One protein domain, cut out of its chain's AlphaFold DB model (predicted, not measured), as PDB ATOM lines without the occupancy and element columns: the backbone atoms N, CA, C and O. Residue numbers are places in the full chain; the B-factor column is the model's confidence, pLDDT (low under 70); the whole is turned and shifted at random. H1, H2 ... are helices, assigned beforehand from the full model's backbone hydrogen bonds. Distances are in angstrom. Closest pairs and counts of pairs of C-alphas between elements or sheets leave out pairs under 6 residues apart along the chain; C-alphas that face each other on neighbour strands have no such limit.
ATOM      1  N   TYR A 899     168.624  -5.512  -6.821       97.88
ATOM      2  CA  TYR A 899     167.947  -4.439  -7.553       97.88
ATOM      3  C   TYR A 899     166.796  -4.984  -8.413       97.88
ATOM      4  O   TYR A 899     165.654  -4.547  -8.265       97.88
ATOM      5  N   TYR A 900     167.052  -6.017  -9.226       98.06
ATOM      6  CA  TYR A 900     166.004  -6.721  -9.971       98.06
ATOM      7  C   TYR A 900     164.903  -7.275  -9.050       98.06
ATOM      8  O   TYR A 900     163.715  -7.120  -9.345       98.06
ATOM      9  N   ALA A 901     165.274  -7.907  -7.931       98.06
ATOM     10  CA  ALA A 901     164.307  -8.469  -6.994       98.06
ATOM     11  C   ALA A 901     163.405  -7.373  -6.407       98.06
ATOM     12  O   ALA A 901     162.189  -7.512  -6.468       98.06
ATOM     13  N   LEU A 902     163.963  -6.249  -5.946       97.94
ATOM     14  CA  LEU A 902     163.207  -5.085  -5.458       97.94
ATOM     15  C   LEU A 902     162.256  -4.518  -6.526       97.94
ATOM     16  O   LEU A 902     161.124  -4.129  -6.227       97.94
ATOM     17  N   HIS A 903     162.672  -4.531  -7.792       97.56
ATOM     18  CA  HIS A 903     161.813  -4.133  -8.902       97.56
ATOM     19  C   HIS A 903     160.681  -5.133  -9.223       97.56
ATOM     20  O   HIS A 903     159.643  -4.711  -9.736       97.56
ATOM     21  N   THR A 904     160.837  -6.418  -8.881       97.31
ATOM     22  CA  THR A 904     159.907  -7.520  -9.221       97.31
ATOM     23  C   THR A 904     159.183  -8.167  -8.032       97.31
ATOM     24  O   THR A 904     158.434  -9.126  -8.224       97.31
ATOM     25  N   LEU A 905     159.354  -7.638  -6.816       97.44
ATOM     26  CA  LEU A 905     158.618  -8.063  -5.623       97.44
ATOM     27  C   LEU A 905     157.086  -8.024  -5.823       97.44
ATOM     28  O   LEU A 905     156.583  -7.134  -6.521       97.44
ATOM     29  N   PRO A 906     156.335  -8.955  -5.196       97.25
ATOM     30  CA  PRO A 906     154.888  -8.826  -5.054       97.25
ATOM     31  C   PRO A 906     154.535  -7.604  -4.193       97.25
ATOM     32  O   PRO A 906     155.385  -7.075  -3.476       97.25
ATOM     33  N   ASN A 907     153.269  -7.181  -4.240       97.31
ATOM     34  CA  ASN A 907     152.749  -6.206  -3.275       97.31
ATOM     35  C   ASN A 907     152.883  -6.796  -1.859       97.31
ATOM     36  O   ASN A 907     152.761  -8.013  -1.693       97.31
ATOM     37  N   ALA A 908     153.077  -5.968  -0.837       97.31
ATOM     38  CA  ALA A 908     153.337  -6.405   0.534       97.31
ATOM     39  C   ALA A 908     152.271  -7.382   1.055       97.31
ATOM     40  O   ALA A 908     152.612  -8.440   1.575       97.31
ATOM     41  N   LYS A 909     150.987  -7.096   0.803       96.25
ATOM     42  CA  LYS A 909     149.842  -7.969   1.143       96.25
ATOM     43  C   LYS A 909     149.905  -9.388   0.540       96.25
ATOM     44  O   LYS A 909     149.252 -10.293   1.048       96.25
ATOM     45  N   ASP A 910     150.632  -9.555  -0.568       97.31
ATOM     46  CA  ASP A 910     150.779 -10.808  -1.318       97.31
ATOM     47  C   ASP A 910     152.152 -11.470  -1.041       97.31
ATOM     48  O   ASP A 910     152.417 -12.576  -1.524       97.31
ATOM     49  N   ALA A 911     153.030 -10.794  -0.288       97.62
ATOM     50  CA  ALA A 911     154.389 -11.223   0.018       97.62
ATOM     51  C   ALA A 911     154.430 -12.281   1.130       97.62
ATOM     52  O   ALA A 911     153.605 -12.306   2.045       97.62
ATOM     53  N   ARG A 912     155.429 -13.161   1.051       96.88
ATOM     54  CA  ARG A 912     155.583 -14.314   1.944       96.88
ATOM     55  C   ARG A 912     156.915 -14.310   2.690       96.88
ATOM     56  O   ARG A 912     157.819 -13.522   2.407       96.88
ATOM     57  N   VAL A 913     157.068 -15.273   3.602       96.38
ATOM     58  CA  VAL A 913     158.323 -15.509   4.332       96.38
ATOM     59  C   VAL A 913     159.478 -15.773   3.356       96.38
ATOM     60  O   VAL A 913     160.586 -15.290   3.575       96.38
ATOM     61  N   GLU A 914     159.221 -16.451   2.231       97.12
ATOM     62  CA  GLU A 914     160.224 -16.728   1.194       97.12
ATOM     63  C   GLU A 914     160.637 -15.472   0.399       97.12
ATOM     64  O   GLU A 914     161.723 -15.441  -0.185       97.12
ATOM     65  N   ASP A 915     159.807 -14.424   0.371       97.75
ATOM     66  CA  ASP A 915     160.157 -13.130  -0.226       97.75
ATOM     67  C   ASP A 915     161.058 -12.322   0.707       97.75
ATOM     68  O   ASP A 915     162.110 -11.847   0.276       97.75
ATOM     69  N   VAL A 916     160.701 -12.253   1.994       97.75
ATOM     70  CA  VAL A 916     161.530 -11.641   3.047       97.75
ATOM     71  C   VAL A 916     162.893 -12.333   3.129       97.75
ATOM     72  O   VAL A 916     163.923 -11.660   3.103       97.75
ATOM     73  N   ALA A 917     162.913 -13.669   3.156       97.56
ATOM     74  CA  ALA A 917     164.140 -14.463   3.180       97.56
ATOM     75  C   ALA A 917     165.014 -14.200   1.944       97.56
ATOM     76  O   ALA A 917     166.204 -13.925   2.083       97.56
ATOM     77  N   ARG A 918     164.428 -14.207   0.738       97.50
ATOM     78  CA  ARG A 918     165.153 -13.949  -0.516       97.50
ATOM     79  C   ARG A 918     165.773 -12.553  -0.559       97.50
ATOM     80  O   ARG A 918     166.933 -12.426  -0.943       97.50
ATOM     81  N   ILE A 919     165.020 -11.515  -0.193       97.94
ATOM     82  CA  ILE A 919     165.530 -10.136  -0.188       97.94
ATOM     83  C   ILE A 919     166.596  -9.955   0.896       97.94
ATOM     84  O   ILE A 919     167.614  -9.323   0.630       97.94
ATOM     85  N   LEU A 920     166.416 -10.560   2.076       96.81
ATOM     86  CA  LEU A 920     167.435 -10.567   3.123       96.81
ATOM     87  C   LEU A 920     168.724 -11.243   2.644       96.81
ATOM     88  O   LEU A 920     169.768 -10.619   2.745       96.81
ATOM     89  N   THR A 921     168.669 -12.444   2.057       95.94
ATOM     90  CA  THR A 921     169.866 -13.133   1.537       95.94
ATOM     91  C   THR A 921     170.566 -12.346   0.422       95.94
ATOM     92  O   THR A 921     171.791 -12.344   0.374       95.94
ATOM     93  N   LEU A 922     169.827 -11.634  -0.437       95.81
ATOM     94  CA  LEU A 922     170.413 -10.788  -1.485       95.81
ATOM     95  C   LEU A 922     171.026  -9.489  -0.934       95.81
ATOM     96  O   LEU A 922     172.108  -9.090  -1.357       95.81
ATOM     97  N   ALA A 923     170.376  -8.823   0.024       95.56
ATOM     98  CA  ALA A 923     170.943  -7.651   0.696       95.56
ATOM     99  C   ALA A 923     172.137  -8.029   1.594       95.56
ATOM    100  O   ALA A 923     173.111  -7.283   1.694       95.56
ATOM    101  N   GLU A 924     172.090  -9.219   2.192       93.62
ATOM    102  CA  GLU A 924     173.191  -9.862   2.900       93.62
ATOM    103  C   GLU A 924     174.366 -10.135   1.960       93.62
ATOM    104  O   GLU A 924     175.462  -9.690   2.271       93.62
ATOM    105  N   SER A 925     174.186 -10.773   0.799       92.31
ATOM    106  CA  SER A 925     175.313 -11.070  -0.102       92.31
ATOM    107  C   SER A 925     175.923  -9.830  -0.774       92.31
ATOM    108  O   SER A 925     177.078  -9.869  -1.193       92.31
ATOM    109  N   VAL A 926     175.210  -8.696  -0.800       92.00
ATOM    110  CA  VAL A 926     175.796  -7.380  -1.123       92.00
ATOM    111  C   VAL A 926     176.706  -6.864   0.003       92.00
ATOM    112  O   VAL A 926     177.763  -6.298  -0.282       92.00
ATOM    113  N   LEU A 927     176.321  -7.038   1.273       87.81
ATOM    114  CA  LEU A 927     177.045  -6.505   2.438       87.81
ATOM    115  C   LEU A 927     178.103  -7.452   3.018       87.81
ATOM    116  O   LEU A 927     179.060  -6.992   3.637       87.81
ATOM    117  N   VAL A 928     177.950  -8.761   2.850       68.88
ATOM    118  CA  VAL A 928     178.815  -9.787   3.438       68.88
ATOM    119  C   VAL A 928     179.940 -10.123   2.465       68.88
ATOM    120  O   VAL A 928     180.039 -11.211   1.909       68.88
ATOM    121  N   LEU A 929     180.858  -9.164   2.338       53.38
ATOM    122  CA  LEU A 929     182.237  -9.404   1.911       53.38
ATOM    123  C   LEU A 929     183.133  -9.623   3.141       53.38
ATOM    124  O   LEU A 929     184.236  -9.086   3.226       53.38
ATOM    125  N   GLY A 930     182.656 -10.410   4.114       46.25
ATOM    126  CA  GLY A 930     183.246 -10.475   5.459       46.25
ATOM    127  C   GLY A 930     183.100 -11.798   6.220       46.25
ATOM    128  O   GLY A 930     183.431 -11.837   7.402       46.25
ATOM    129  N   THR A 931     182.646 -12.893   5.601       44.59
ATOM    130  CA  THR A 931     182.617 -14.228   6.240       44.59
ATOM    131  C   THR A 931     184.012 -14.870   6.294       44.59
ATOM    132  O   THR A 931     184.314 -15.860   5.635       44.59
ATOM    133  N   GLY A 932     184.887 -14.289   7.119       41.56
ATOM    134  CA  GLY A 932     186.088 -14.932   7.666       41.56
ATOM    135  C   GLY A 932     187.341 -15.013   6.783       41.56
ATOM    136  O   GLY A 932     188.394 -15.337   7.322       41.56
ATOM    137  N   LYS A 933     187.279 -14.728   5.473       44.06
ATOM    138  CA  LYS A 933     188.457 -14.831   4.569       44.06
ATOM    139  C   LYS A 933     188.735 -13.614   3.682       44.06
ATOM    140  O   LYS A 933     189.805 -13.519   3.090       44.06
ATOM    141  N   THR A 934     187.794 -12.688   3.569       47.69
ATOM    142  CA  THR A 934     187.885 -11.514   2.690       47.69
ATOM    143  C   THR A 934     188.368 -10.285   3.469       47.69
ATOM    144  O   THR A 934     187.776  -9.948   4.497       47.69
ATOM    145  N   PRO A 935     189.429  -9.587   3.022       52.19
ATOM    146  CA  PRO A 935     189.966  -8.463   3.772       52.19
ATOM    147  C   PRO A 935     189.026  -7.254   3.694       52.19
ATOM    148  O   PRO A 935     188.700  -6.758   2.612       52.19
ATOM    149  N   ILE A 936     188.664  -6.725   4.868       58.75
ATOM    150  CA  ILE A 936     187.791  -5.547   5.062       58.75
ATOM    151  C   ILE A 936     188.304  -4.316   4.280       58.75
ATOM    152  O   ILE A 936     187.537  -3.403   3.968       58.75
ATOM    153  N   SER A 937     189.589  -4.297   3.908       67.62
ATOM    154  CA  SER A 937     190.231  -3.233   3.137       67.62
ATOM    155  C   SER A 937     189.523  -2.912   1.816       67.62
ATOM    156  O   SER A 937     189.272  -1.733   1.564       67.62
ATOM    157  N   LEU A 938     189.163  -3.895   0.976       71.56
ATOM    158  CA  LEU A 938     188.581  -3.597  -0.343       71.56
ATOM    159  C   LEU A 938     187.105  -3.205  -0.260       71.56
ATOM    160  O   LEU A 938     186.699  -2.257  -0.930       71.56
ATOM    161  N   GLN A 939     186.318  -3.840   0.613       71.81
ATOM    162  CA  GLN A 939     184.950  -3.385   0.878       71.81
ATOM    163  C   GLN A 939     184.954  -1.973   1.484       71.81
ATOM    164  O   GLN A 939     184.194  -1.110   1.051       71.81
ATOM    165  N   GLY A 940     185.871  -1.692   2.415       76.12
ATOM    166  CA  GLY A 940     186.086  -0.352   2.961       76.12
ATOM    167  C   GLY A 940     186.497   0.673   1.900       76.12
ATOM    168  O   GLY A 940     186.041   1.811   1.961       76.12
ATOM    169  N   LYS A 941     187.300   0.286   0.898       81.12
ATOM    170  CA  LYS A 941     187.624   1.132  -0.264       81.12
ATOM    171  C   LYS A 941     186.410   1.355  -1.177       81.12
ATOM    172  O   LYS A 941     186.174   2.497  -1.557       81.12
ATOM    173  N   LEU A 942     185.626   0.317  -1.496       82.25
ATOM    174  CA  LEU A 942     184.397   0.434  -2.302       82.25
ATOM    175  C   LEU A 942     183.381   1.354  -1.625       82.25
ATOM    176  O   LEU A 942     182.775   2.192  -2.285       82.25
ATOM    177  N   ILE A 943     183.200   1.224  -0.314       82.19
ATOM    178  CA  ILE A 943     182.239   2.047   0.415       82.19
ATOM    179  C   ILE A 943     182.773   3.481   0.585       82.19
ATOM    180  O   ILE A 943     182.012   4.424   0.444       82.19
ATOM    181  N   LYS A 944     184.084   3.699   0.748       79.94
ATOM    182  CA  LYS A 944     184.665   5.059   0.672       79.94
ATOM    183  C   LYS A 944     184.602   5.676  -0.737       79.94
ATOM    184  O   LYS A 944     184.776   6.883  -0.879       79.94
ATOM    185  N   SER A 945     184.371   4.864  -1.772       83.38
ATOM    186  CA  SER A 945     184.235   5.290  -3.169       83.38
ATOM    187  C   SER A 945     182.906   6.016  -3.433       83.38
ATOM    188  O   SER A 945     181.928   5.857  -2.701       83.38
ATOM    189  N   ALA A 946     182.827   6.749  -4.544       81.81
ATOM    190  CA  ALA A 946     181.618   7.442  -4.994       81.81
ATOM    191  C   ALA A 946     180.424   6.500  -5.260       81.81
ATOM    192  O   ALA A 946     179.276   6.943  -5.262       81.81
ATOM    193  N   ILE A 947     180.675   5.201  -5.460       88.06
ATOM    194  CA  ILE A 947     179.650   4.168  -5.664       88.06
ATOM    195  C   ILE A 947     179.098   3.623  -4.343       88.06
ATOM    196  O   ILE A 947     177.928   3.250  -4.289       88.06
ATOM    197  N   GLY A 948     179.878   3.652  -3.259       89.31
ATOM    198  CA  GLY A 948     179.476   3.157  -1.940       89.31
ATOM    199  C   GLY A 948     178.071   3.584  -1.479       89.31
ATOM    200  O   GLY A 948     177.307   2.721  -1.031       89.31
ATOM    201  N   PRO A 949     177.669   4.864  -1.640       92.56
ATOM    202  CA  PRO A 949     176.332   5.325  -1.276       92.56
ATOM    203  C   PRO A 949     175.198   4.641  -2.044       92.56
ATOM    204  O   PRO A 949     174.115   4.439  -1.501       92.56
ATOM    205  N   HIS A 950     175.446   4.274  -3.301       94.44
ATOM    206  CA  HIS A 950     174.468   3.660  -4.194       94.44
ATOM    207  C   HIS A 950     174.175   2.225  -3.737       94.44
ATOM    208  O   HIS A 950     173.018   1.839  -3.577       94.44
ATOM    209  N   VAL A 951     175.240   1.467  -3.447       94.81
ATOM    210  CA  VAL A 951     175.179   0.088  -2.933       94.81
ATOM    211  C   VAL A 951     174.419   0.037  -1.603       94.81
ATOM    212  O   VAL A 951     173.510  -0.774  -1.430       94.81
ATOM    213  N   LEU A 952     174.748   0.948  -0.680       95.06
ATOM    214  CA  LEU A 952     174.128   1.019   0.646       95.06
ATOM    215  C   LEU A 952     172.682   1.527   0.623       95.06
ATOM    216  O   LEU A 952     171.884   1.118   1.465       95.06
ATOM    217  N   ALA A 953     172.308   2.376  -0.335       96.94
ATOM    218  CA  ALA A 953     170.917   2.790  -0.491       96.94
ATOM    219  C   ALA A 953     170.015   1.617  -0.914       96.94
ATOM    220  O   ALA A 953     168.929   1.450  -0.361       96.94
ATOM    221  N   VAL A 954     170.479   0.761  -1.836       97.44
ATOM    222  CA  VAL A 954     169.729  -0.436  -2.266       97.44
ATOM    223  C   VAL A 954     169.520  -1.405  -1.094       97.44
ATOM    224  O   VAL A 954     168.393  -1.849  -0.866       97.44
ATOM    225  N   THR A 955     170.557  -1.692  -0.298       96.62
ATOM    226  CA  THR A 955     170.436  -2.613   0.851       96.62
ATOM    227  C   THR A 955     169.648  -2.013   2.016       96.62
ATOM    228  O   THR A 955     168.838  -2.711   2.628       96.62
ATOM    229  N   GLY A 956     169.794  -0.713   2.284       97.12
ATOM    230  CA  GLY A 956     168.991  -0.002   3.280       97.12
ATOM    231  C   GLY A 956     167.495  -0.029   2.960       97.12
ATOM    232  O   GLY A 956     166.681  -0.296   3.849       97.12
ATOM    233  N   VAL A 957     167.117   0.197   1.697       98.12
ATOM    234  CA  VAL A 957     165.715   0.104   1.250       98.12
ATOM    235  C   VAL A 957     165.216  -1.342   1.305       98.12
ATOM    236  O   VAL A 957     164.109  -1.570   1.791       98.12
ATOM    237  N   ALA A 958     166.033  -2.324   0.904       98.19
ATOM    238  CA  ALA A 958     165.696  -3.747   1.002       98.19
ATOM    239  C   ALA A 958     165.354  -4.171   2.440       98.19
ATOM    240  O   ALA A 958     164.296  -4.749   2.688       98.19
ATOM    241  N   PHE A 959     166.202  -3.815   3.407       97.94
ATOM    242  CA  PHE A 959     165.942  -4.058   4.826       97.94
ATOM    243  C   PHE A 959     164.715  -3.296   5.342       97.94
ATOM    244  O   PHE A 959     163.921  -3.854   6.097       97.94
ATOM    245  N   SER A 960     164.522  -2.049   4.908       97.69
ATOM    246  CA  SER A 960     163.383  -1.217   5.325       97.69
ATOM    247  C   SER A 960     162.037  -1.707   4.780       97.69
ATOM    248  O   SER A 960     161.014  -1.496   5.436       97.69
ATOM    249  N   TRP A 961     162.034  -2.380   3.622       98.12
ATOM    250  CA  TRP A 961     160.886  -3.123   3.098       98.12
ATOM    251  C   TRP A 961     160.667  -4.423   3.884       98.12
ATOM    252  O   TRP A 961     159.581  -4.620   4.429       98.12
ATOM    253  N   CYS A 962     161.706  -5.257   4.046       98.19
ATOM    254  CA  CYS A 962     161.612  -6.517   4.795       98.19
ATOM    255  C   CYS A 962     161.075  -6.322   6.218       98.19
ATOM    256  O   CYS A 962     160.227  -7.094   6.654       98.19
ATOM    257  N   LEU A 963     161.521  -5.282   6.933       97.56
ATOM    258  CA  LEU A 963     161.013  -4.968   8.271       97.56
ATOM    259  C   LEU A 963     159.509  -4.689   8.264       97.56
ATOM    260  O   LEU A 963     158.793  -5.265   9.076       97.56
ATOM    261  N   ARG A 964     159.010  -3.852   7.346       97.12
ATOM    262  CA  ARG A 964     157.577  -3.517   7.263       97.12
ATOM    263  C   ARG A 964     156.721  -4.721   6.889       97.12
ATOM    264  O   ARG A 964     155.670  -4.920   7.490       97.12
ATOM    265  N   VAL A 965     157.203  -5.570   5.979       97.81
ATOM    266  CA  VAL A 965     156.538  -6.841   5.655       97.81
ATOM    267  C   VAL A 965     156.528  -7.776   6.864       97.81
ATOM    268  O   VAL A 965     155.479  -8.327   7.173       97.81
ATOM    269  N   ILE A 966     157.622  -7.887   7.627       96.88
ATOM    270  CA  ILE A 966     157.633  -8.641   8.895       96.88
ATOM    271  C   ILE A 966     156.571  -8.096   9.871       96.88
ATOM    272  O   ILE A 966     155.818  -8.887  10.439       96.88
ATOM    273  N   CYS A 967     156.445  -6.769  10.025       95.62
ATOM    274  CA  CYS A 967     155.403  -6.154  10.865       95.62
ATOM    275  C   CYS A 967     154.002  -6.557  10.396       95.62
ATOM    276  O   CYS A 967     153.202  -7.060  11.180       95.62
ATOM    277  N   MET A 968     153.735  -6.367   9.101       96.38
ATOM    278  CA  MET A 968     152.468  -6.680   8.447       96.38
ATOM    279  C   MET A 968     152.106  -8.165   8.596       96.38
ATOM    280  O   MET A 968     150.959  -8.479   8.902       96.38
ATOM    281  N   MET A 969     153.068  -9.081   8.439       96.00
ATOM    282  CA  MET A 969     152.849 -10.524   8.589       96.00
ATOM    283  C   MET A 969     152.514 -10.923  10.032       96.00
ATOM    284  O   MET A 969     151.646 -11.771  10.232       96.00
ATOM    285  N   VAL A 970     153.141 -10.305  11.042       93.62
ATOM    286  CA  VAL A 970     152.795 -10.563  12.453       93.62
ATOM    287  C   VAL A 970     151.451  -9.924  12.818       93.62
ATOM    288  O   VAL A 970     150.625 -10.588  13.440       93.62
ATOM    289  N   ALA A 971     151.181  -8.694  12.371       92.56
ATOM    290  CA  ALA A 971     149.899  -8.010  12.578       92.56
ATOM    291  C   ALA A 971     148.716  -8.732  11.895       92.56
ATOM    292  O   ALA A 971     147.607  -8.741  12.426       92.56
ATOM    293  N   SER A 972     148.963  -9.381  10.750       94.12
ATOM    294  CA  SER A 972     147.981 -10.202  10.019       94.12
ATOM    295  C   SER A 972     147.813 -11.617  10.581       94.12
ATOM    296  O   SER A 972     146.898 -12.330  10.165       94.12
ATOM    297  N   SER A 973     148.688 -12.066  11.490       91.75
ATOM    298  CA  SER A 973     148.583 -13.402  12.077       91.75
ATOM    299  C   SER A 973     147.287 -13.490  12.890       91.75
ATOM    300  O   SER A 973     147.093 -12.677  13.799       91.75
ATOM    301  N   PRO A 974     146.388 -14.456  12.613       83.75
ATOM    302  CA  PRO A 974     145.103 -14.519  13.289       83.75
ATOM    303  C   PRO A 974     145.318 -14.698  14.792       83.75
ATOM    304  O   PRO A 974     145.897 -15.689  15.243       83.75
ATOM    305  N   LYS A 975     144.837 -13.727  15.574       81.06
ATOM    306  CA  LYS A 975     144.750 -13.846  17.029       81.06
ATOM    307  C   LYS A 975     143.792 -14.995  17.318       81.06
ATOM    308  O   LYS A 975     142.586 -14.824  17.154       81.06
ATOM    309  N   PRO A 999     154.027 -20.939  15.616       77.19
ATOM    310  CA  PRO A 999     155.274 -21.378  14.985       77.19
ATOM    311  C   PRO A 999     155.752 -20.431  13.867       77.19
ATOM    312  O   PRO A 999     156.927 -20.447  13.509       77.19
ATOM    313  N   THR A1000     154.871 -19.571  13.341       77.94
ATOM    314  CA  THR A1000     155.203 -18.564  12.320       77.94
ATOM    315  C   THR A1000     156.008 -17.368  12.839       77.94
ATOM    316  O   THR A1000     156.623 -16.680  12.024       77.94
ATOM    317  N   SER A1001     156.055 -17.095  14.151       82.44
ATOM    318  CA  SER A1001     156.790 -15.928  14.674       82.44
ATOM    319  C   SER A1001     158.300 -16.162  14.785       82.44
ATOM    320  O   SER A1001     159.070 -15.218  14.615       82.44
ATOM    321  N   PHE A1002     158.749 -17.404  15.000       88.81
ATOM    322  CA  PHE A1002     160.173 -17.720  15.177       88.81
ATOM    323  C   PHE A1002     161.047 -17.382  13.946       88.81
ATOM    324  O   PHE A1002     162.074 -16.723  14.137       88.81
ATOM    325  N   PRO A1003     160.670 -17.724  12.691       94.00
ATOM    326  CA  PRO A1003     161.425 -17.296  11.508       94.00
ATOM    327  C   PRO A1003     161.433 -15.771  11.330       94.00
ATOM    328  O   PRO A1003     162.455 -15.191  10.967       94.00
ATOM    329  N   LEU A1004     160.310 -15.108  11.628       94.75
ATOM    330  CA  LEU A1004     160.165 -13.657  11.489       94.75
ATOM    331  C   LEU A1004     161.011 -12.890  12.519       94.75
ATOM    332  O   LEU A1004     161.663 -11.913  12.158       94.75
ATOM    333  N   GLU A1005     161.084 -13.358  13.769       95.06
ATOM    334  CA  GLU A1005     161.976 -12.803  14.801       95.06
ATOM    335  C   GLU A1005     163.457 -13.051  14.469       95.06
ATOM    336  O   GLU A1005     164.283 -12.161  14.673       95.06
ATOM    337  N   PHE A1006     163.805 -14.215  13.900       95.81
ATOM    338  CA  PHE A1006     165.160 -14.476  13.401       95.81
ATOM    339  C   PHE A1006     165.556 -13.483  12.296       95.81
ATOM    340  O   PHE A1006     166.597 -12.830  12.403       95.81
ATOM    341  N   TYR A1007     164.710 -13.299  11.275       96.69
ATOM    342  CA  TYR A1007     164.980 -12.335  10.205       96.69
ATOM    343  C   TYR A1007     165.004 -10.892  10.717       96.69
ATOM    344  O   TYR A1007     165.908 -10.143  10.348       96.69
ATOM    345  N   ARG A1008     164.091 -10.508  11.620       96.38
ATOM    346  CA  ARG A1008     164.089  -9.185  12.263       96.38
ATOM    347  C   ARG A1008     165.410  -8.906  12.983       96.38
ATOM    348  O   ARG A1008     165.984  -7.841  12.770       96.38
ATOM    349  N   ARG A1009     165.902  -9.843  13.807       96.06
ATOM    350  CA  ARG A1009     167.193  -9.707  14.508       96.06
ATOM    351  C   ARG A1009     168.348  -9.586  13.517       96.06
ATOM    352  O   ARG A1009     169.099  -8.621  13.588       96.06
ATOM    353  N   LYS A1010     168.417 -10.484  12.529       95.50
ATOM    354  CA  LYS A1010     169.484 -10.469  11.520       95.50
ATOM    355  C   LYS A1010     169.519  -9.154  10.726       95.50
ATOM    356  O   LYS A1010     170.591  -8.598  10.509       95.50
ATOM    357  N   ILE A1011     168.354  -8.617  10.349       96.12
ATOM    358  CA  ILE A1011     168.236  -7.300   9.703       96.12
ATOM    359  C   ILE A1011     168.690  -6.180  10.648       96.12
ATOM    360  O   ILE A1011     169.491  -5.339  10.248       96.12
ATOM    361  N   LEU A1012     168.213  -6.169  11.897       95.62
ATOM    362  CA  LEU A1012     168.587  -5.176  12.908       95.62
ATOM    363  C   LEU A1012     170.109  -5.125  13.124       95.62
ATOM    364  O   LEU A1012     170.668  -4.034  13.225       95.62
ATOM    365  N   ASP A1013     170.783  -6.272  13.120       94.44
ATOM    366  CA  ASP A1013     172.235  -6.344  13.287       94.44
ATOM    367  C   ASP A1013     172.995  -5.866  12.031       94.44
ATOM    368  O   ASP A1013     173.962  -5.112  12.162       94.44
ATOM    369  N   TYR A1014     172.522  -6.158  10.808       94.25
ATOM    370  CA  TYR A1014     173.079  -5.529   9.595       94.25
ATOM    371  C   TYR A1014     172.886  -4.010   9.575       94.25
ATOM    372  O   TYR A1014     173.819  -3.283   9.232       94.25
ATOM    373  N   LEU A1015     171.713  -3.508   9.970       94.38
ATOM    374  CA  LEU A1015     171.437  -2.070  10.047       94.38
ATOM    375  C   LEU A1015     172.340  -1.379  11.088       94.38
ATOM    376  O   LEU A1015     172.904  -0.319  10.805       94.38
ATOM    377  N   ARG A1016     172.546  -2.018  12.250       93.06
ATOM    378  CA  ARG A1016     173.484  -1.577  13.301       93.06
ATOM    379  C   ARG A1016     174.944  -1.593  12.862       93.06
ATOM    380  O   ARG A1016     175.702  -0.762  13.349       93.06
ATOM    381  N   MET A1017     175.347  -2.481  11.950       89.81
ATOM    382  CA  MET A1017     176.673  -2.413  11.325       89.81
ATOM    383  C   MET A1017     176.750  -1.284  10.283       89.81
ATOM    384  O   MET A1017     177.722  -0.529  10.270       89.81
ATOM    385  N   CYS A1018     175.723  -1.118   9.444       90.25
ATOM    386  CA  CYS A1018     175.727  -0.136   8.354       90.25
ATOM    387  C   CYS A1018     175.747   1.324   8.834       90.25
ATOM    388  O   CYS A1018     176.443   2.139   8.230       90.25
ATOM    389  N   GLY A1019     175.030   1.665   9.913       88.62
ATOM    390  CA  GLY A1019     174.974   3.034  10.453       88.62
ATOM    391  C   GLY A1019     176.355   3.616  10.809       88.62
ATOM    392  O   GLY A1019     176.769   4.605  10.198       88.62
ATOM    393  N   PRO A1020     177.124   2.994  11.724       85.81
ATOM    394  CA  PRO A1020     178.499   3.389  12.035       85.81
ATOM    395  C   PRO A1020     179.429   3.305  10.823       85.81
ATOM    396  O   PRO A1020     180.241   4.205  10.613       85.81
ATOM    397  N   PHE A1021     179.289   2.272   9.980       84.75
ATOM    398  CA  PHE A1021     180.110   2.145   8.772       84.75
ATOM    399  C   PHE A1021     179.928   3.356   7.842       84.75
ATOM    400  O   PHE A1021     180.906   3.859   7.287       84.75
ATOM    401  N   CYS A1022     178.704   3.882   7.730       87.69
ATOM    402  CA  CYS A1022     178.423   5.113   6.997       87.69
ATOM    403  C   CYS A1022     179.124   6.334   7.611       87.69
ATOM    404  O   CYS A1022     179.792   7.072   6.887       87.69
ATOM    405  N   LEU A1023     179.037   6.514   8.936       84.12
ATOM    406  CA  LEU A1023     179.677   7.633   9.645       84.12
ATOM    407  C   LEU A1023     181.201   7.677   9.424       84.12
ATOM    408  O   LEU A1023     181.758   8.754   9.225       84.12
ATOM    409  N   PHE A1024     181.871   6.519   9.391       82.25
ATOM    410  CA  PHE A1024     183.324   6.439   9.181       82.25
ATOM    411  C   PHE A1024     183.761   6.367   7.703       82.25
ATOM    412  O   PHE A1024     184.943   6.559   7.406       82.25
ATOM    413  N   SER A1025     182.844   6.109   6.761       81.56
ATOM    414  CA  SER A1025     183.178   5.967   5.330       81.56
ATOM    415  C   SER A1025     183.129   7.260   4.529       81.56
ATOM    416  O   SER A1025     183.790   7.343   3.498       81.56
ATOM    417  N   GLY A1026     182.429   8.295   5.001       70.94
ATOM    418  CA  GLY A1026     182.457   9.601   4.333       70.94
ATOM    419  C   GLY A1026     183.858  10.224   4.264       70.94
ATOM    420  O   GLY A1026     184.145  10.972   3.335       70.94
ATOM    421  N   GLY A1027     184.730   9.890   5.223       78.12
ATOM    422  CA  GLY A1027     185.886  10.708   5.592       78.12
ATOM    423  C   GLY A1027     185.477  11.810   6.582       78.12
ATOM    424  O   GLY A1027     184.283  12.041   6.783       78.12
ATOM    425  N   PRO A1028     186.431  12.505   7.229       73.81
ATOM    426  CA  PRO A1028     186.085  13.583   8.149       73.81
ATOM    427  C   PRO A1028     185.327  14.695   7.396       73.81
ATOM    428  O   PRO A1028     185.645  14.959   6.234       73.81
ATOM    429  N   PRO A1029     184.347  15.373   8.023       68.50
ATOM    430  CA  PRO A1029     183.532  16.397   7.359       68.50
ATOM    431  C   PRO A1029     184.336  17.645   6.954       68.50
ATOM    432  O   PRO A1029     183.859  18.453   6.168       68.50
ATOM    433  N   THR A1030     185.557  17.795   7.474       70.12
ATOM    434  CA  THR A1030     186.523  18.843   7.118       70.12
ATOM    435  C   THR A1030     187.411  18.492   5.920       70.12
ATOM    436  O   THR A1030     188.081  19.379   5.396       70.12
ATOM    437  N   SER A1031     187.448  17.229   5.473       74.56
ATOM    438  CA  SER A1031     188.158  16.862   4.242       74.56
ATOM    439  C   SER A1031     187.334  17.310   3.035       74.56
ATOM    440  O   SER A1031     186.149  16.974   2.969       74.56
ATOM    441  N   PRO A1032     187.911  18.022   2.052       61.22
ATOM    442  CA  PRO A1032     187.133  18.504   0.924       61.22
ATOM    443  C   PRO A1032     186.599  17.344   0.078       61.22
ATOM    444  O   PRO A1032     185.405  17.289  -0.200       61.22
ATOM    445  N   ALA A1033     187.411  16.327  -0.225       62.88
ATOM    446  CA  ALA A1033     186.992  15.138  -0.982       62.88
ATOM    447  C   ALA A1033     186.050  14.171  -0.212       62.88
ATOM    448  O   ALA A1033     185.873  13.026  -0.628       62.88
ATOM    449  N   SER A1034     185.468  14.605   0.909       75.75
ATOM    450  CA  SER A1034     184.588  13.811   1.770       75.75
ATOM    451  C   SER A1034     183.195  13.608   1.169       75.75
ATOM    452  O   SER A1034     182.528  14.566   0.778       75.75
ATOM    453  N   PHE A1035     182.705  12.364   1.179       73.62
ATOM    454  CA  PHE A1035     181.303  12.033   0.881       73.62
ATOM    455  C   PHE A1035     180.393  12.138   2.122       73.62
ATOM    456  O   PHE A1035     179.231  11.724   2.071       73.62
ATOM    457  N   ALA A1036     180.882  12.707   3.235       81.62
ATOM    458  CA  ALA A1036     180.134  12.854   4.487       81.62
ATOM    459  C   ALA A1036     178.695  13.400   4.342       81.62
ATOM    460  O   ALA A1036     177.830  12.838   5.007       81.62
ATOM    461  N   PRO A1037     178.357  14.393   3.488       85.88
ATOM    462  CA  PRO A1037     176.978  14.893   3.396       85.88
ATOM    463  C   PRO A1037     175.955  13.824   2.970       85.88
ATOM    464  O   PRO A1037     174.835  13.795   3.483       85.88
ATOM    465  N   VAL A1038     176.341  12.917   2.065       90.38
ATOM    466  CA  VAL A1038     175.514  11.765   1.664       90.38
ATOM    467  C   VAL A1038     175.632  10.632   2.677       90.38
ATOM    468  O   VAL A1038     174.623  10.036   3.050       90.38
ATOM    469  N   TYR A1039     176.840  10.362   3.171       91.88
ATOM    470  CA  TYR A1039     177.074   9.287   4.133       91.88
ATOM    471  C   TYR A1039     176.345   9.479   5.462       91.88
ATOM    472  O   TYR A1039     175.835   8.524   6.038       91.88
ATOM    473  N   LEU A1040     176.218  10.720   5.913       91.25
ATOM    474  CA  LEU A1040     175.504  11.098   7.124       91.25
ATOM    475  C   LEU A1040     173.977  11.004   6.954       91.25
ATOM    476  O   LEU A1040     173.266  10.675   7.900       91.25
ATOM    477  N   ARG A1041     173.474  11.211   5.728       93.62
ATOM    478  CA  ARG A1041     172.069  10.969   5.349       93.62
ATOM    479  C   ARG A1041     171.757   9.473   5.226       93.62
ATOM    480  O   ARG A1041     170.711   9.035   5.691       93.62
ATOM    481  N   LEU A1042     172.692   8.666   4.723       94.69
ATOM    482  CA  LEU A1042     172.612   7.203   4.826       94.69
ATOM    483  C   LEU A1042     172.637   6.738   6.289       94.69
ATOM    484  O   LEU A1042     171.795   5.933   6.673       94.69
ATOM    485  N   ALA A1043     173.525   7.283   7.128       94.00
ATOM    486  CA  ALA A1043     173.576   6.963   8.555       94.00
ATOM    487  C   ALA A1043     172.263   7.317   9.282       94.00
ATOM    488  O   ALA A1043     171.759   6.494  10.041       94.00
ATOM    489  N   LEU A1044     171.656   8.481   8.998       94.69
ATOM    490  CA  LEU A1044     170.294   8.819   9.443       94.69
ATOM    491  C   LEU A1044     169.273   7.752   9.042       94.69
ATOM    492  O   LEU A1044     168.483   7.311   9.872       94.69
ATOM    493  N   TYR A1045     169.275   7.357   7.769       96.81
ATOM    494  CA  TYR A1045     168.315   6.402   7.227       96.81
ATOM    495  C   TYR A1045     168.470   5.015   7.873       96.81
ATOM    496  O   TYR A1045     167.484   4.423   8.314       96.81
ATOM    497  N   PHE A1046     169.709   4.537   8.034       96.06
ATOM    498  CA  PHE A1046     170.009   3.320   8.789       96.06
ATOM    499  C   PHE A1046     169.578   3.437  10.258       96.06
ATOM    500  O   PHE A1046     168.919   2.529  10.758       96.06
ATOM    501  N   ASN A1047     169.849   4.558  10.932       95.38
ATOM    502  CA  ASN A1047     169.429   4.784  12.320       95.38
ATOM    503  C   ASN A1047     167.895   4.829  12.470       95.38
ATOM    504  O   ASN A1047     167.360   4.300  13.443       95.38
ATOM    505  N   SER A1048     167.175   5.385  11.492       95.94
ATOM    506  CA  SER A1048     165.706   5.350  11.433       95.94
ATOM    507  C   SER A1048     165.181   3.917  11.273       95.94
ATOM    508  O   SER A1048     164.271   3.515  11.996       95.94
ATOM    509  N   ALA A1049     165.806   3.106  10.414       95.94
ATOM    510  CA  ALA A1049     165.462   1.692  10.265       95.94
ATOM    511  C   ALA A1049     165.805   0.857  11.520       95.94
ATOM    512  O   ALA A1049     165.018  -0.008  11.902       95.94
ATOM    513  N   VAL A1050     166.921   1.145  12.210       96.31
ATOM    514  CA  VAL A1050     167.261   0.557  13.527       96.31
ATOM    515  C   VAL A1050     166.216   0.936  14.578       96.31
ATOM    516  O   VAL A1050     165.795   0.073  15.350       96.31
ATOM    517  N   SER A1051     165.780   2.199  14.607       95.62
ATOM    518  CA  SER A1051     164.746   2.685  15.528       95.62
ATOM    519  C   SER A1051     163.422   1.951  15.300       95.62
ATOM    520  O   SER A1051     162.924   1.317  16.228       95.62
ATOM    521  N   PHE A1052     162.940   1.901  14.053       95.38
ATOM    522  CA  PHE A1052     161.739   1.150  13.665       95.38
ATOM    523  C   PHE A1052     161.837  -0.336  14.050       95.38
ATOM    524  O   PHE A1052     160.965  -0.857  14.736       95.38
ATOM    525  N   ALA A1053     162.937  -1.013  13.695       94.12
ATOM    526  CA  ALA A1053     163.175  -2.419  14.044       94.12
ATOM    527  C   ALA A1053     163.235  -2.677  15.563       94.12
ATOM    528  O   ALA A1053     162.878  -3.770  16.023       94.12
ATOM    529  N   SER A1054     163.674  -1.685  16.345       93.81
ATOM    530  CA  SER A1054     163.696  -1.745  17.810       93.81
ATOM    531  C   SER A1054     162.288  -1.581  18.389       93.81
ATOM    532  O   SER A1054     161.886  -2.419  19.194       93.81
ATOM    533  N   GLN A1055     161.515  -0.599  17.903       93.38
ATOM    534  CA  GLN A1055     160.122  -0.330  18.301       93.38
ATOM    535  C   GLN A1055     159.183  -1.530  18.109       93.38
ATOM    536  O   GLN A1055     158.189  -1.642  18.819       93.38
ATOM    537  N   LEU A1056     159.489  -2.459  17.194       89.44
ATOM    538  CA  LEU A1056     158.680  -3.677  17.020       89.44
ATOM    539  C   LEU A1056     158.615  -4.542  18.291       89.44
ATOM    540  O   LEU A1056     157.647  -5.279  18.476       89.44
ATOM    541  N   GLY A1057     159.634  -4.464  19.155       89.50
ATOM    542  CA  GLY A1057     159.808  -5.384  20.278       89.50
ATOM    543  C   GLY A1057     160.116  -6.818  19.823       89.50
ATOM    544  O   GLY A1057     160.234  -7.107  18.634       89.50
ATOM    545  N   SER A1058     160.291  -7.738  20.774       90.81
ATOM    546  CA  SER A1058     160.453  -9.167  20.459       90.81
ATOM    547  C   SER A1058     159.139  -9.736  19.923       90.81
ATOM    548  O   SER A1058     158.165  -9.807  20.670       90.81
ATOM    549  N   LEU A1059     159.126 -10.223  18.677       87.31
ATOM    550  CA  LEU A1059     157.929 -10.798  18.033       87.31
ATOM    551  C   LEU A1059     157.487 -12.143  18.654       87.31
ATOM    552  O   LEU A1059     156.471 -12.716  18.266       87.31
ATOM    553  N   VAL A1060     158.266 -12.655  19.615       85.88
ATOM    554  CA  VAL A1060     157.999 -13.868  20.405       85.88
ATOM    555  C   VAL A1060     157.528 -13.525  21.831       85.88
ATOM    556  O   VAL A1060     156.996 -14.390  22.524       85.88
ATOM    557  N   SER A1061     157.682 -12.275  22.292       83.94
ATOM    558  CA  SER A1061     157.236 -11.870  23.632       83.94
ATOM    559  C   SER A1061     155.733 -11.562  23.651       83.94
ATOM    560  O   SER A1061     155.286 -10.712  22.882       83.94
ATOM    561  N   PRO A1062     154.941 -12.144  24.575       67.06
ATOM    562  CA  PRO A1062     153.540 -11.766  24.773       67.06
ATOM    563  C   PRO A1062     153.372 -10.401  25.473       67.06
ATOM    564  O   PRO A1062     152.242  -9.988  25.729       67.06
ATOM    565  N   GLN A1063     154.476  -9.720  25.805       65.19
ATOM    566  CA  GLN A1063     154.525  -8.351  26.324       65.19
ATOM    567  C   GLN A1063     155.134  -7.396  25.280       65.19
ATOM    568  O   GLN A1063     156.053  -6.639  25.585       65.19
ATOM    569  N   SER A1064     154.664  -7.440  24.030       64.81
ATOM    570  CA  SER A1064     154.895  -6.322  23.110       64.81
ATOM    571  C   SER A1064     154.222  -5.071  23.679       64.81
ATOM    572  O   SER A1064     153.056  -5.113  24.079       64.81
ATOM    573  N   GLU A1065     154.957  -3.963  23.755       69.25
ATOM    574  CA  GLU A1065     154.419  -2.700  24.259       69.25
ATOM    575  C   GLU A1065     153.259  -2.229  23.374       69.25
ATOM    576  O   GLU A1065     153.266  -2.441  22.160       69.25
ATOM    577  N   LYS A1066     152.263  -1.555  23.968       79.31
ATOM    578  CA  LYS A1066     151.064  -1.079  23.246       79.31
ATOM    579  C   LYS A1066     151.389  -0.138  22.077       79.31
ATOM    580  O   LYS A1066     150.558   0.028  21.192       79.31
ATOM    581  N   GLU A1067     152.582   0.450  22.089       83.56
ATOM    582  CA  GLU A1067     153.110   1.378  21.087       83.56
ATOM    583  C   GLU A1067     153.874   0.678  19.944       83.56
ATOM    584  O   GLU A1067     154.271   1.333  18.981       83.56
ATOM    585  N   SER A1068     154.061  -0.650  20.004       88.69
ATOM    586  CA  SER A1068     154.727  -1.406  18.939       88.69
ATOM    587  C   SER A1068     153.997  -1.237  17.597       88.69
ATOM    588  O   SER A1068     152.783  -1.466  17.532       88.69
ATOM    589  N   PRO A1069     154.708  -0.940  16.486       87.88
ATOM    590  CA  PRO A1069     154.117  -0.872  15.149       87.88
ATOM    591  C   PRO A1069     153.361  -2.140  14.725       87.88
ATOM    592  O   PRO A1069     152.480  -2.069  13.880       87.88
ATOM    593  N   VAL A1070     153.632  -3.291  15.354       87.94
ATOM    594  CA  VAL A1070     152.909  -4.564  15.157       87.94
ATOM    595  C   VAL A1070     151.429  -4.485  15.588       87.94
ATOM    596  O   VAL A1070     150.630  -5.358  15.249       87.94
ATOM    597  N   HIS A1071     151.031  -3.448  16.330       87.88
ATOM    598  CA  HIS A1071     149.641  -3.181  16.711       87.88
ATOM    599  C   HIS A1071     148.913  -2.193  15.783       87.88
ATOM    600  O   HIS A1071     147.724  -1.948  15.982       87.88
ATOM    601  N   GLN A1072     149.593  -1.655  14.765       89.25
ATOM    602  CA  GLN A1072     148.964  -0.868  13.704       89.25
ATOM    603  C   GLN A1072     148.166  -1.772  12.748       89.25
ATOM    604  O   GLN A1072     148.323  -2.994  12.735       89.25
ATOM    605  N   ASP A1073     147.305  -1.164  11.931       92.38
ATOM    606  CA  ASP A1073     146.558  -1.872  10.890       92.38
ATOM    607  C   ASP A1073     147.529  -2.559   9.898       92.38
ATOM    608  O   ASP A1073     148.355  -1.869   9.285       92.38
ATOM    609  N   PRO A1074     147.450  -3.892   9.690       93.69
ATOM    610  CA  PRO A1074     148.275  -4.576   8.698       93.69
ATOM    611  C   PRO A1074     148.100  -4.013   7.281       93.69
ATOM    612  O   PRO A1074     149.061  -4.014   6.515       93.69
ATOM    613  N   ILE A1075     146.926  -3.479   6.925       95.38
ATOM    614  CA  ILE A1075     146.708  -2.847   5.615       95.38
ATOM    615  C   ILE A1075     147.544  -1.563   5.506       95.38
ATOM    616  O   ILE A1075     148.182  -1.335   4.479       95.38
ATOM    617  N   ALA A1076     147.620  -0.758   6.571       95.12
ATOM    618  CA  ALA A1076     148.472   0.429   6.615       95.12
ATOM    619  C   ALA A1076     149.969   0.078   6.525       95.12
ATOM    620  O   ALA A1076     150.687   0.697   5.741       95.12
ATOM    621  N   LEU A1077     150.429  -0.951   7.250       94.25
ATOM    622  CA  LEU A1077     151.819  -1.436   7.196       94.25
ATOM    623  C   LEU A1077     152.201  -1.977   5.808       94.25
ATOM    624  O   LEU A1077     153.292  -1.695   5.308       94.25
ATOM    625  N   GLY A1078     151.296  -2.726   5.168       96.12
ATOM    626  CA  GLY A1078     151.477  -3.217   3.800       96.12
ATOM    627  C   GLY A1078     151.559  -2.069   2.791       96.12
ATOM    628  O   GLY A1078     152.512  -1.991   2.018       96.12
ATOM    629  N   ASN A1079     150.627  -1.115   2.875       97.06
ATOM    630  CA  ASN A1079     150.651   0.096   2.056       97.06
ATOM    631  C   ASN A1079     151.932   0.920   2.286       97.06
ATOM    632  O   ASN A1079     152.476   1.464   1.333       97.06
ATOM    633  N   GLU A1080     152.458   1.016   3.514       96.50
ATOM    634  CA  GLU A1080     153.709   1.741   3.774       96.50
ATOM    635  C   GLU A1080     154.929   1.042   3.148       96.50
ATOM    636  O   GLU A1080     155.822   1.718   2.636       96.50
ATOM    637  N   ALA A1081     154.958  -0.298   3.140       97.31
ATOM    638  CA  ALA A1081     155.992  -1.082   2.465       97.31
ATOM    639  C   ALA A1081     155.939  -0.916   0.936       97.31
ATOM    640  O   ALA A1081     156.980  -0.703   0.308       97.31
ATOM    641  N   ASP A1082     154.742  -0.965   0.348       97.69
ATOM    642  CA  ASP A1082     154.549  -0.783  -1.094       97.69
ATOM    643  C   ASP A1082     154.851   0.661  -1.525       97.69
ATOM    644  O   ASP A1082     155.633   0.858  -2.454       97.69
ATOM    645  N   ASN A1083     154.367   1.668  -0.788       97.62
ATOM    646  CA  ASN A1083     154.683   3.084  -1.021       97.62
ATOM    647  C   ASN A1083     156.191   3.370  -0.893       97.62
ATOM    648  O   ASN A1083     156.755   4.106  -1.701       97.62
ATOM    649  N   LEU A1084     156.875   2.788   0.102       97.56
ATOM    650  CA  LEU A1084     158.334   2.893   0.252       97.56
ATOM    651  C   LEU A1084     159.060   2.362  -0.988       97.56
ATOM    652  O   LEU A1084     160.045   2.956  -1.427       97.56
ATOM    653  N   LEU A1085     158.574   1.256  -1.548       97.31
ATOM    654  CA  LEU A1085     159.186   0.604  -2.694       97.31
ATOM    655  C   LEU A1085     158.835   1.303  -4.018       97.31
ATOM    656  O   LEU A1085     159.693   1.392  -4.889       97.31
ATOM    657  N   GLU A1086     157.620   1.833  -4.175       97.00
ATOM    658  CA  GLU A1086     157.207   2.643  -5.331       97.00
ATOM    659  C   GLU A1086     157.978   3.969  -5.391       97.00
ATOM    660  O   GLU A1086     158.608   4.263  -6.406       97.00
ATOM    661  N   MET A1087     158.073   4.698  -4.273       96.56
ATOM    662  CA  MET A1087     158.885   5.919  -4.187       96.56
ATOM    663  C   MET A1087     160.381   5.653  -4.441       96.56
ATOM    664  O   MET A1087     161.057   6.497  -5.027       96.56
ATOM    665  N   ALA A1088     160.910   4.485  -4.049       96.25
ATOM    666  CA  ALA A1088     162.283   4.075  -4.371       96.25
ATOM    667  C   ALA A1088     162.474   3.655  -5.842       96.25
ATOM    668  O   ALA A1088     163.572   3.802  -6.380       96.25
ATOM    669  N   LYS A1089     161.418   3.171  -6.509       95.62
ATOM    670  CA  LYS A1089     161.407   2.880  -7.953       95.62
ATOM    671  C   LYS A1089     161.339   4.160  -8.794       95.62
ATOM    672  O   LYS A1089     161.975   4.206  -9.842       95.62
ATOM    673  N   GLU A1090     160.600   5.178  -8.347       95.25
ATOM    674  CA  GLU A1090     160.475   6.471  -9.039       95.25
ATOM    675  C   GLU A1090     161.692   7.381  -8.809       95.25
ATOM    676  O   GLU A1090     162.310   7.839  -9.768       95.25
ATOM    677  N   LEU A1091     162.067   7.624  -7.548       94.38
ATOM    678  CA  LEU A1091     163.170   8.529  -7.193       94.38
ATOM    679  C   LEU A1091     164.554   7.874  -7.282       94.38
ATOM    680  O   LEU A1091     165.553   8.538  -7.010       94.38
ATOM    681  N   GLY A1092     164.621   6.577  -7.592       96.19
ATOM    682  CA  GLY A1092     165.810   5.749  -7.406       96.19
ATOM    683  C   GLY A1092     166.153   5.519  -5.932       96.19
ATOM    684  O   GLY A1092     165.700   6.223  -5.027       96.19
ATOM    685  N   PHE A1093     166.987   4.514  -5.668       96.56
ATOM    686  CA  PHE A1093     167.239   4.057  -4.298       96.56
ATOM    687  C   PHE A1093     167.980   5.102  -3.451       96.56
ATOM    688  O   PHE A1093     167.603   5.350  -2.305       96.56
ATOM    689  N   LEU A1094     168.992   5.767  -4.018       96.25
ATOM    690  CA  LEU A1094     169.727   6.830  -3.326       96.25
ATOM    691  C   LEU A1094     168.916   8.132  -3.280       96.25
ATOM    692  O   LEU A1094     168.894   8.795  -2.245       96.25
ATOM    693  N   GLY A1095     168.200   8.475  -4.354       95.50
ATOM    694  CA  GLY A1095     167.301   9.628  -4.389       95.50
ATOM    695  C   GLY A1095     166.175   9.527  -3.357       95.50
ATOM    696  O   GLY A1095     165.877  10.522  -2.701       95.50
ATOM    697  N   TYR A1096     165.634   8.330  -3.115       97.06
ATOM    698  CA  TYR A1096     164.667   8.068  -2.048       97.06
ATOM    699  C   TYR A1096     165.264   8.210  -0.640       97.06
ATOM    700  O   TYR A1096     164.674   8.888   0.202       97.06
ATOM    701  N   VAL A1097     166.448   7.640  -0.378       96.19
ATOM    702  CA  VAL A1097     167.156   7.819   0.910       96.19
ATOM    703  C   VAL A1097     167.423   9.302   1.189       96.19
ATOM    704  O   VAL A1097     167.215   9.776   2.307       96.19
ATOM    705  N   LEU A1098     167.832  10.055   0.166       94.31
ATOM    706  CA  LEU A1098     168.028  11.499   0.263       94.31
ATOM    707  C   LEU A1098     166.687  12.227   0.474       94.31
ATOM    708  O   LEU A1098     166.596  13.054   1.374       94.31
ATOM    709  N   ALA A1099     165.624  11.903  -0.265       93.56
ATOM    710  CA  ALA A1099     164.301  12.513  -0.082       93.56
ATOM    711  C   ALA A1099     163.700  12.251   1.315       93.56
ATOM    712  O   ALA A1099     163.011  13.111   1.858       93.56
ATOM    713  N   ARG A1100     164.002  11.098   1.927       95.00
ATOM    714  CA  ARG A1100     163.586  10.733   3.293       95.00
ATOM    715  C   ARG A1100     164.420  11.369   4.413       95.00
ATOM    716  O   ARG A1100     164.070  11.184   5.574       95.00
ATOM    717  N   THR A1101     165.508  12.087   4.116       93.94
ATOM    718  CA  THR A1101     166.436  12.615   5.136       93.94
ATOM    719  C   THR A1101     166.838  14.064   4.865       93.94
ATOM    720  O   THR A1101     167.302  14.399   3.775       93.94
ATOM    721  N   THR A1102     166.726  14.951   5.858       90.00
ATOM    722  CA  THR A1102     167.188  16.341   5.694       90.00
ATOM    723  C   THR A1102     168.691  16.461   5.966       90.00
ATOM    724  O   THR A1102     169.261  15.715   6.764       90.00
ATOM    725  N   GLN A1103     169.357  17.427   5.324       84.38
ATOM    726  CA  GLN A1103     170.755  17.746   5.640       84.38
ATOM    727  C   GLN A1103     170.895  18.363   7.046       84.38
ATOM    728  O   GLN A1103     171.911  18.155   7.702       84.38
ATOM    729  N   GLY A1104     169.870  19.068   7.540       85.44
ATOM    730  CA  GLY A1104     169.867  19.638   8.889       85.44
ATOM    731  C   GLY A1104     169.885  18.561   9.974       85.44
ATOM    732  O   GLY A1104     170.701  18.624  10.889       85.44
ATOM    733  N   ASP A1105     169.048  17.531   9.838       86.94
ATOM    734  CA  ASP A1105     169.026  16.389  10.761       86.94
ATOM    735  C   ASP A1105     170.284  15.528  10.632       86.94
ATOM    736  O   ASP A1105     170.752  14.967  11.622       86.94
ATOM    737  N   ALA A1106     170.879  15.474   9.435       84.00
ATOM    738  CA  ALA A1106     172.157  14.808   9.227       84.00
ATOM    739  C   ALA A1106     173.234  15.492  10.086       84.00
ATOM    740  O   ALA A1106     173.894  14.830  10.885       84.00
ATOM    741  N   CYS A1107     173.339  16.825  10.020       82.06
ATOM    742  CA  CYS A1107     174.250  17.599  10.866       82.06
ATOM    743  C   CYS A1107     174.030  17.365  12.374       82.06
ATOM    744  O   CYS A1107     175.020  17.278  13.101       82.06
ATOM    745  N   LYS A1108     172.778  17.208  12.845       84.44
ATOM    746  CA  LYS A1108     172.477  16.928  14.268       84.44
ATOM    747  C   LYS A1108     173.162  15.648  14.773       84.44
ATOM    748  O   LYS A1108     173.660  15.639  15.895       84.44
ATOM    749  N   LEU A1109     173.262  14.597  13.945       81.00
ATOM    750  CA  LEU A1109     173.970  13.362  14.322       81.00
ATOM    751  C   LEU A1109     175.452  13.604  14.657       81.00
ATOM    752  O   LEU A1109     175.965  12.983  15.584       81.00
ATOM    753  N   LEU A1110     176.145  14.486  13.922       79.88
ATOM    754  CA  LEU A1110     177.563  14.781  14.179       79.88
ATOM    755  C   LEU A1110     177.772  15.648  15.421       79.88
ATOM    756  O   LEU A1110     178.793  15.511  16.087       79.88
ATOM    757  N   THR A1111     176.842  16.555  15.723       80.31
ATOM    758  CA  THR A1111     176.977  17.468  16.868       80.31
ATOM    759  C   THR A1111     176.612  16.821  18.202       80.31
ATOM    760  O   THR A1111     176.807  17.447  19.241       80.31
ATOM    761  N   GLY A1112     176.042  15.610  18.195       74.12
ATOM    762  CA  GLY A1112     175.479  14.980  19.393       74.12
ATOM    763  C   GLY A1112     174.269  15.731  19.965       74.12
ATOM    764  O   GLY A1112     173.789  15.388  21.045       74.12
TER     765      GLY A1112
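Overview. This is residues 899 to 975 and 999 to 1112 of the 1120 residues of the protein "Zn(2)-C6 fungal-type domain-containing protein" of Ustilago bromivora (UniProt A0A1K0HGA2). Four helices, H2, H4, H5 and H6, form an up-and-down bundle, each running against the one before it, and H7 packs alongside H4. Short H8 crosses H4 and H6, H9 crosses H6, and residues 931 to 937 stick out near H3. The printed part has 191 residues with nine named helices, H1 to H9 in order, and no named strand: all helix. It is compact, with a radius of gyration of the C-alphas of 16.7 A, and spans 55 by 38 by 33 A.

Arrangement. Start at H1, residues 899 to 904, close to but not clearly touching H2, residues 913 to 927; their closest C-alphas, Ala 901 and Ile 919, are 7.1 A apart. H3, residues 936 to 944, precedes the hub, H4, residues 948 to 971. H2 touches H4, closest C-alphas Ala 923 and Thr 955, 5.1 A. H5, residues 1001 to 1025, and H6, residues 1036 to 1055, form a hairpin, closest C-alphas Gly 1019 and Ala 1043, 4.6 A. H7, residues 1074 to 1090, touches H4 at a shallow tilt of 18 degrees, opposite ways, closest C-alphas Met 968 and Pro 1074, 4.7 A. H8, residues 1093 to 1099, touches H4 with H4's residues 949 to 957 alone, closest C-alphas Ala 953 and Leu 1094, 5.1 A. H9, residues 1103 to 1111, touches H6 with H6's residues 1037 to 1044 alone, closest C-alphas Leu 1040 and Ala 1106, 5.4 A. O i to N i+4 pairs are within hydrogen-bond range throughout H1, H2, H3, H7 and H8, and in 19 of 20 in H4, 20 of 21 in H5, 15 of 16 in H6 and 4 of 5 in H9.

Along the chain. Find C-alpha 899 at (167.947, -4.439, -7.553), where H1 begins. H4 runs 34.8 A, H5 35.5 A and H6 27.7 A; H9 ends at C-alpha 1111, (176.977, 17.468, 16.868).

Size, cuts and confidence. Residues 976 to 998 are not printed; C-alphas 975 and 999 are 13.1 A apart across this cut. The link from H6 to H7 is long. pLDDT is under 70 at residues 928 to 937, 1029, 1032 to 1033 and 1062 to 1065.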